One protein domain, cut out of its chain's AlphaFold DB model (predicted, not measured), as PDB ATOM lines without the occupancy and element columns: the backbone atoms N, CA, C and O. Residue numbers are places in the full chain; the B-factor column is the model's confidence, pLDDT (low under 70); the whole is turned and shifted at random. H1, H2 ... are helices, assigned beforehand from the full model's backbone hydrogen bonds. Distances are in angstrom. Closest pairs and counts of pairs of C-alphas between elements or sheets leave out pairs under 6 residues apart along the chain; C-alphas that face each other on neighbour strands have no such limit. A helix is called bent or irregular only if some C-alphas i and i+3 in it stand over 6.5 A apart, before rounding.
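This is residues 11 to 69 of the 166 residues of an uncharacterized protein of Desulfurellales bacterium (UniProt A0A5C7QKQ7). H1, the longest helix by residues, runs loosely alongside H3, which sits in the middle of a small cluster of four helices; H4 packs crosswise on the other side of H3, and the short H2 packs on a third side of it. You will find 59 printed residues with four named helices, in the order H1, H2, H3, H4 along the chain, and no named strand, so look for an all-helix domain. The whole is compact, with a radius of gyration of the C-alphas of 10.2 A, and its outline is rounded, spanning 28 by 23 by 20 A.

Find C-alpha 14 at (541.028, 348.076, 546.270); from there H1, residues 14 to 25, runs 15.5 A to C-alpha 25 at (544.776, 360.744, 538.233). H1 is neither bent nor irregular, but only just: C-alphas 15 and 18 are 6.2 A apart. Further on, look for H3 at residues 42 to 52, 16.2 A from first to last C-alpha. Between these two in the chain is H2, residues 31 to 35, only 5.9 A long. Last comes H4, residues 61 to 69, 14.8 A long and ending at C-alpha 69 at (527.243, 352.781, 541.174). H4 is irregular: its C-alphas 65 and 68 are 7.5 A apart.

Start from H1, which only just touches H3, with 3 pairs of C-alphas within 8 A; the closest are those of Leu 14 and His 44, 7.7 A apart. The two run the same way at a shallow tilt of 16 degrees. H3 is the hub, touching the three other helices. Look next at H2, which touches H3, the closest C-alphas being those of Ala 33 and His 43 at 5.2 A. H4 also touches H3, where the C-alphas of Val 46 and Val 63 come closest at 6.1 A, and their lines are about perpendicular at 84 degrees. H1 and H2, H1 and H4, and H2 and H4 are apart. In the backbone, every O i to N i+4 pair of H2 is within hydrogen-bond range, against 6 of 8 in H1, 5 of 7 in H3 and 1 of 5 in H4; in H4, 4 of 6 O i to N i+3 pairs are within range.

The two C-alphas farthest apart are those of Ser 23 and Glu 61, at 27.7 A, while those of Val 11 and Met 69, the first and last printed, are 11.0 A apart. Read from residue 11 to 69 and you will meet no cut in the printed part. The link from H1 to H2 is tight, those from H2 to H3 and from H3 to H4 are short, and there is no long link. The mean pLDDT of the printed part is 94.3, and no printed residue is under 70.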
ATOM      1  N   VAL A  11     531.596 345.130 546.216       89.25
ATOM      2  CA  VAL A  11     532.933 345.233 546.807       89.25
ATOM      3  C   VAL A  11     533.933 345.481 545.686       89.25
ATOM      4  O   VAL A  11     533.960 344.747 544.699       89.25
ATOM      5  N   LEU A  12     534.763 346.512 545.837       90.50
ATOM      6  CA  LEU A  12     535.864 346.775 544.919       90.50
ATOM      7  C   LEU A  12     537.110 346.032 545.378       90.50
ATOM      8  O   LEU A  12     537.431 346.000 546.565       90.50
ATOM      9  N   ASN A  13     537.869 345.494 544.426       93.81
ATOM     10  CA  ASN A  13     539.226 345.057 544.712       93.81
ATOM     11  C   ASN A  13     540.137 346.290 544.817       93.81
ATOM     12  O   ASN A  13     540.745 346.708 543.829       93.81
ATOM     13  N   LEU A  14     540.231 346.871 546.016       92.38
ATOM     14  CA  LEU A  14     541.028 348.076 546.270       92.38
ATOM     15  C   LEU A  14     542.512 347.906 545.930       92.38
ATOM     16  O   LEU A  14     543.141 348.864 545.488       92.38
ATOM     17  N   ARG A  15     543.058 346.688 546.064       93.81
ATOM     18  CA  ARG A  15     544.463 346.396 545.727       93.81
ATOM     19  C   ARG A  15     544.759 346.628 544.249       93.81
ATOM     20  O   ARG A  15     545.872 347.004 543.908       93.81
ATOM     21  N   THR A  16     543.770 346.406 543.386       95.69
ATOM     22  CA  THR A  16     543.880 346.683 541.950       95.69
ATOM     23  C   THR A  16     543.405 348.095 541.622       95.69
ATOM     24  O   THR A  16     544.033 348.791 540.833       95.69
ATOM     25  N   PHE A  17     542.301 348.532 542.229       95.19
ATOM     26  CA  PHE A  17     541.649 349.797 541.905       95.19
ATOM     27  C   PHE A  17     542.494 351.022 542.279       95.19
ATOM     28  O   PHE A  17     542.692 351.895 541.435       95.19
ATOM     29  N   LEU A  18     543.022 351.093 543.508       95.56
ATOM     30  CA  LEU A  18     543.717 352.292 543.990       95.56
ATOM     31  C   LEU A  18     545.002 352.601 543.201       95.56
ATOM     32  O   LEU A  18     545.139 353.749 542.774       95.56
ATOM     33  N   PRO A  19     545.899 351.631 542.909       97.06
ATOM     34  CA  PRO A  19     547.087 351.912 542.103       97.06
ATOM     35  C   PRO A  19     546.746 352.384 540.688       97.06
ATOM     36  O   PRO A  19     547.348 353.338 540.202       97.06
ATOM     37  N   VAL A  20     545.743 351.770 540.047       96.88
ATOM     38  CA  VAL A  20     545.290 352.175 538.706       96.88
ATOM     39  C   VAL A  20     544.779 353.613 538.723       96.88
ATOM     40  O   VAL A  20     545.178 354.420 537.883       96.88
ATOM     41  N   MET A  21     543.944 353.965 539.703       96.00
ATOM     42  CA  MET A  21     543.441 355.331 539.835       96.00
ATOM     43  C   MET A  21     544.553 356.329 540.158       96.00
ATOM     44  O   MET A  21     544.540 357.433 539.613       96.00
ATOM     45  N   GLN A  22     545.532 355.957 540.981       96.12
ATOM     46  CA  GLN A  22     546.679 356.809 541.285       96.12
ATOM     47  C   GLN A  22     547.547 357.063 540.054       96.12
ATOM     48  O   GLN A  22     547.915 358.210 539.807       96.12
ATOM     49  N   SER A  23     547.817 356.040 539.241       96.44
ATOM     50  CA  SER A  23     548.528 356.210 537.971       96.44
ATOM     51  C   SER A  23     547.754 357.081 536.978       96.44
ATOM     52  O   SER A  23     548.363 357.882 536.277       96.44
ATOM     53  N   ALA A  24     546.425 356.957 536.927       95.75
ATOM     54  CA  ALA A  24     545.592 357.706 535.985       95.75
ATOM     55  C   ALA A  24     545.340 359.165 536.404       95.75
ATOM     56  O   ALA A  24     545.259 360.046 535.554       95.75
ATOM     57  N   THR A  25     545.182 359.426 537.704       94.12
ATOM     58  CA  THR A  25     544.776 360.744 538.233       94.12
ATOM     59  C   THR A  25     545.902 361.503 538.929       94.12
ATOM     60  O   THR A  25     545.716 362.664 539.287       94.12
ATOM     61  N   GLY A  26     547.058 360.865 539.146       94.88
ATOM     62  CA  GLY A  26     548.202 361.437 539.858       94.88
ATOM     63  C   GLY A  26     548.029 361.535 541.378       94.88
ATOM     64  O   GLY A  26     548.869 362.138 542.041       94.88
ATOM     65  N   ARG A  27     546.958 360.968 541.952       93.19
ATOM     66  CA  ARG A  27     546.625 361.087 543.384       93.19
ATOM     67  C   ARG A  27     546.001 359.819 543.959       93.19
ATOM     68  O   ARG A  27     545.362 359.054 543.244       93.19
ATOM     69  N   ASN A  28     546.140 359.617 545.268       94.38
ATOM     70  CA  ASN A  28     545.479 358.512 545.960       94.38
ATOM     71  C   ASN A  28     544.001 358.855 546.221       94.38
ATOM     72  O   ASN A  28     543.700 359.680 547.076       94.38
ATOM     73  N   VAL A  29     543.076 358.217 545.501       95.94
ATOM     74  CA  VAL A  29     541.626 358.420 545.692       95.94
ATOM     75  C   VAL A  29     541.078 357.753 546.962       95.94
ATOM     76  O   VAL A  29     539.963 358.059 547.365       95.94
ATOM     77  N   GLY A  30     541.846 356.865 547.603       95.50
ATOM     78  CA  GLY A  30     541.468 356.202 548.855       95.50
ATOM     79  C   GLY A  30     541.842 356.978 550.119       95.50
ATOM     80  O   GLY A  30     541.308 356.673 551.180       95.50
ATOM     81  N   SER A  31     542.691 358.011 550.023       96.00
ATOM     82  CA  SER A  31     543.290 358.661 551.201       96.00
ATOM     83  C   SER A  31     542.254 359.203 552.184       96.00
ATOM     84  O   SER A  31     542.377 358.981 553.378       96.00
ATOM     85  N   VAL A  32     541.188 359.836 551.684       95.62
ATOM     86  CA  VAL A  32     540.100 360.371 552.519       95.62
ATOM     87  C   VAL A  32     539.396 359.263 553.309       95.62
ATOM     88  O   VAL A  32     538.992 359.472 554.451       95.62
ATOM     89  N   ALA A  33     539.222 358.086 552.702       95.44
ATOM     90  CA  ALA A  33     538.586 356.952 553.357       95.44
ATOM     91  C   ALA A  33     539.532 356.263 554.354       95.44
ATOM     92  O   ALA A  33     539.078 355.849 555.420       95.44
ATOM     93  N   ASP A  34     540.824 356.183 554.019       95.44
ATOM     94  CA  ASP A  34     541.875 355.616 554.869       95.44
ATOM     95  C   ASP A  34     542.122 356.481 556.117       95.44
ATOM     96  O   ASP A  34     542.160 355.970 557.232       95.44
ATOM     97  N   GLU A  35     542.236 357.804 555.954       96.00
ATOM     98  CA  GLU A  35     542.440 358.766 557.050       96.00
ATOM     99  C   GLU A  35     541.278 358.773 558.050       96.00
ATOM    100  O   GLU A  35     541.477 359.015 559.241       96.00
ATOM    101  N   ALA A  36     540.066 358.502 557.569       94.88
ATOM    102  CA  ALA A  36     538.863 358.416 558.386       94.88
ATOM    103  C   ALA A  36     538.578 357.004 558.930       94.88
ATOM    104  O   ALA A  36     537.542 356.820 559.571       94.88
ATOM    105  N   ASP A  37     539.460 356.030 558.667       94.44
ATOM    106  CA  ASP A  37     539.335 354.628 559.091       94.44
ATOM    107  C   ASP A  37     537.950 354.035 558.763       94.44
ATOM    108  O   ASP A  37     537.230 353.489 559.606       94.44
ATOM    109  N   LEU A  38     537.505 354.241 557.518       93.31
ATOM    110  CA  LEU A  38     536.201 353.761 557.073       93.31
ATOM    111  C   LEU A  38     536.231 352.263 556.771       93.31
ATOM    112  O   LEU A  38     537.089 351.768 556.044       93.31
ATOM    113  N   ASP A  39     535.196 351.564 557.225       91.81
ATOM    114  CA  ASP A  39     534.961 350.174 556.853       91.81
ATOM    115  C   ASP A  39     534.293 350.068 555.470       91.81
ATOM    116  O   ASP A  39     533.509 350.945 555.063       91.81
ATOM    117  N   PRO A  40     534.500 348.957 554.741       92.44
ATOM    118  CA  PRO A  40     533.607 348.582 553.659       92.44
ATOM    119  C   PRO A  40     532.156 348.446 554.166       92.44
ATOM    120  O   PRO A  40     531.931 347.957 555.274       92.44
ATOM    121  N   PRO A  41     531.146 348.820 553.362       94.19
ATOM    122  CA  PRO A  41     531.266 349.291 551.985       94.19
ATOM    123  C   PRO A  41     531.497 350.800 551.827       94.19
ATOM    124  O   PRO A  41     531.798 351.247 550.720       94.19
ATOM    125  N   LEU A  42     531.376 351.593 552.895       94.25
ATOM    126  CA  LEU A  42     531.457 353.052 552.806       94.25
ATOM    127  C   LEU A  42     532.837 353.528 552.325       94.25
ATOM    128  O   LEU A  42     532.905 354.450 551.513       94.25
ATOM    129  N   HIS A  43     533.912 352.846 552.731       95.38
ATOM    130  CA  HIS A  43     535.267 353.076 552.213       95.38
ATOM    131  C   HIS A  43     535.325 353.058 550.680       95.38
ATOM    132  O   HIS A  43     535.829 353.990 550.047       95.38
ATOM    133  N   HIS A  44     534.733 352.027 550.067       95.50
ATOM    134  CA  HIS A  44     534.717 351.868 548.613       95.50
ATOM    135  C   HIS A  44     533.930 352.989 547.938       95.50
ATOM    136  O   HIS A  44     534.363 353.517 546.916       95.50
ATOM    137  N   MET A  45     532.787 353.364 548.517       95.56
ATOM    138  CA  MET A  45     531.948 354.442 547.993       95.56
ATOM    139  C   MET A  45     532.672 355.784 548.018       95.56
ATOM    140  O   MET A  45     532.665 356.491 547.011       95.56
ATOM    141  N   VAL A  46     533.341 356.109 549.128       95.81
ATOM    142  CA  VAL A  46     534.135 357.339 549.253       95.81
ATOM    143  C   VAL A  46     535.294 357.321 548.261       95.81
ATOM    144  O   VAL A  46     535.476 358.296 547.540       95.81
ATOM    145  N   SER A  47     536.005 356.198 548.136       95.44
ATOM    146  CA  SER A  47     537.133 356.058 547.204       95.44
ATOM    147  C   SER A  47     536.729 356.239 545.733       95.44
ATOM    148  O   SER A  47     537.470 356.826 544.946       95.44
ATOM    149  N   VAL A  48     535.545 355.758 545.335       95.25
ATOM    150  CA  VAL A  48     535.013 355.968 543.976       95.25
ATOM    151  C   VAL A  48     534.561 357.403 543.770       95.25
ATOM    152  O   VAL A  48     534.905 358.023 542.766       95.25
ATOM    153  N   ALA A  49     533.802 357.947 544.713       95.25
ATOM    154  CA  ALA A  49     533.306 359.312 544.625       95.25
ATOM    155  C   ALA A  49     534.462 360.331 544.598       95.25
ATOM    156  O   ALA A  49     534.418 361.307 543.840       95.25
ATOM    157  N   ALA A  50     535.551 360.027 545.310       95.50
ATOM    158  CA  ALA A  50     536.786 360.790 545.296       95.50
ATOM    159  C   ALA A  50     537.415 360.896 543.904       95.50
ATOM    160  O   ALA A  50     538.184 361.824 543.690       95.50
ATOM    161  N   ILE A  51     537.109 360.014 542.935       94.25
ATOM    162  CA  ILE A  51     537.592 360.141 541.545       94.25
ATOM    163  C   ILE A  51     537.127 361.463 540.930       94.25
ATOM    164  O   ILE A  51     537.908 362.139 540.258       94.25
ATOM    165  N   LYS A  52     535.867 361.836 541.169       92.31
ATOM    166  CA  LYS A  52     535.249 363.028 540.586       92.31
ATOM    167  C   LYS A  52     535.321 364.235 541.519       92.31
ATOM    168  O   LYS A  52     535.520 365.346 541.036       92.31
ATOM    169  N   ASP A  53     535.189 364.021 542.827       92.56
ATOM    170  CA  ASP A  53     535.213 365.080 543.837       92.56
ATOM    171  C   ASP A  53     536.461 364.982 544.722       92.56
ATOM    172  O   ASP A  53     536.577 364.110 545.577       92.56
ATOM    173  N   GLN A  54     537.409 365.897 544.523       88.81
ATOM    174  CA  GLN A  54     538.671 365.908 545.269       88.81
ATOM    175  C   GLN A  54     538.513 366.350 546.728       88.81
ATOM    176  O   GLN A  54     539.381 366.054 547.540       88.81
ATOM    177  N   ASN A  55     537.420 367.043 547.054       91.94
ATOM    178  CA  ASN A  55     537.163 367.593 548.384       91.94
ATOM    179  C   ASN A  55     536.061 366.817 549.110       91.94
ATOM    180  O   ASN A  55     535.415 367.345 550.021       91.94
ATOM    181  N   ILE A  56     535.819 365.576 548.685       94.75
ATOM    182  CA  ILE A  56     534.792 364.747 549.285       94.75
ATOM    183  C   ILE A  56     535.068 364.539 550.773       94.75
ATOM    184  O   ILE A  56     536.206 364.341 551.195       94.75
ATOM    185  N   LYS A  57     534.014 364.574 551.589       94.88
ATOM    186  CA  LYS A  57     534.114 364.247 553.013       94.88
ATOM    187  C   LYS A  57     533.915 362.749 553.214       94.88
ATOM    188  O   LYS A  57     533.123 362.121 552.512       94.88
ATOM    189  N   ALA A  58     534.565 362.198 554.232       94.69
ATOM    190  CA  ALA A  58     534.406 360.814 554.669       94.69
ATOM    191  C   ALA A  58     533.035 360.570 555.339       94.69
ATOM    192  O   ALA A  58     532.935 360.363 556.546       94.69
ATOM    193  N   SER A  59     531.946 360.649 554.571       94.44
ATOM    194  CA  SER A  59     530.584 360.469 555.078       94.44
ATOM    195  C   SER A  59     529.665 359.809 554.051       94.44
ATOM    196  O   SER A  59     529.841 359.976 552.843       94.44
ATOM    197  N   ALA A  60     528.642 359.095 554.532       92.94
ATOM    198  CA  ALA A  60     527.639 358.489 553.658       92.94
ATOM    199  C   ALA A  60     526.822 359.544 552.886       92.94
ATOM    200  O   ALA A  60     526.481 359.337 551.728       92.94
ATOM    201  N   GLU A  61     526.569 360.712 553.481       93.62
ATOM    202  CA  GLU A  61     525.872 361.812 552.804       93.62
ATOM    203  C   GLU A  61     526.648 362.311 551.576       93.62
ATOM    204  O   GLU A  61     526.077 362.484 550.500       93.62
ATOM    205  N   SER A  62     527.971 362.457 551.699       93.12
ATOM    206  CA  SER A  62     528.826 362.929 550.603       93.12
ATOM    207  C   SER A  62     528.892 361.972 549.412       93.12
ATOM    208  O   SER A  62     529.173 362.404 548.297       93.12
ATOM    209  N   VAL A  63     528.597 360.684 549.614       94.25
ATOM    210  CA  VAL A  63     528.592 359.681 548.538       94.25
ATOM    211  C   VAL A  63     527.207 359.438 547.937       94.25
ATOM    212  O   VAL A  63     527.086 358.639 547.010       94.25
ATOM    213  N   ARG A  64     526.160 360.135 548.404       93.81
ATOM    214  CA  ARG A  64     524.775 359.927 547.946       93.81
ATOM    215  C   ARG A  64     524.627 360.041 546.428       93.81
ATOM    216  O   ARG A  64     524.009 359.179 545.815       93.81
ATOM    217  N   ASN A  65     525.277 361.028 545.810       92.19
ATOM    218  CA  ASN A  65     525.240 361.245 544.354       92.19
ATOM    219  C   ASN A  65     525.906 360.121 543.535       92.19
ATOM    220  O   ASN A  65     525.766 360.076 542.316       92.19
ATOM    221  N   TYR A  66     526.630 359.217 544.194       93.69
ATOM    222  CA  TYR A  66     527.332 358.085 543.590       93.69
ATOM    223  C   TYR A  66     526.722 356.736 544.004       93.69
ATOM    224  O   TYR A  66     527.225 355.683 543.614       93.69
ATOM    225  N   ALA A  67     525.623 356.744 544.769       93.62
ATOM    226  CA  ALA A  67     524.957 355.540 545.263       93.62
ATOM    227  C   ALA A  67     524.478 354.609 544.133       93.62
ATOM    228  O   ALA A  67     524.469 353.391 544.300       93.62
ATOM    229  N   HIS A  68     524.160 355.158 542.959       94.81
ATOM    230  CA  HIS A  68     523.768 354.395 541.772       94.81
ATOM    231  C   HIS A  68     524.852 353.421 541.268       94.81
ATOM    232  O   HIS A  68     524.537 352.456 540.578       94.81
ATOM    233  N   MET A  69     526.130 353.638 541.610       94.38
ATOM    234  CA  MET A  69     527.243 352.781 541.174       94.38
ATOM    235  C   MET A  69     527.398 351.502 542.009       94.38
ATOM    236  O   MET A  69     528.100 350.576 541.604       94.38
TER     237      MET A  69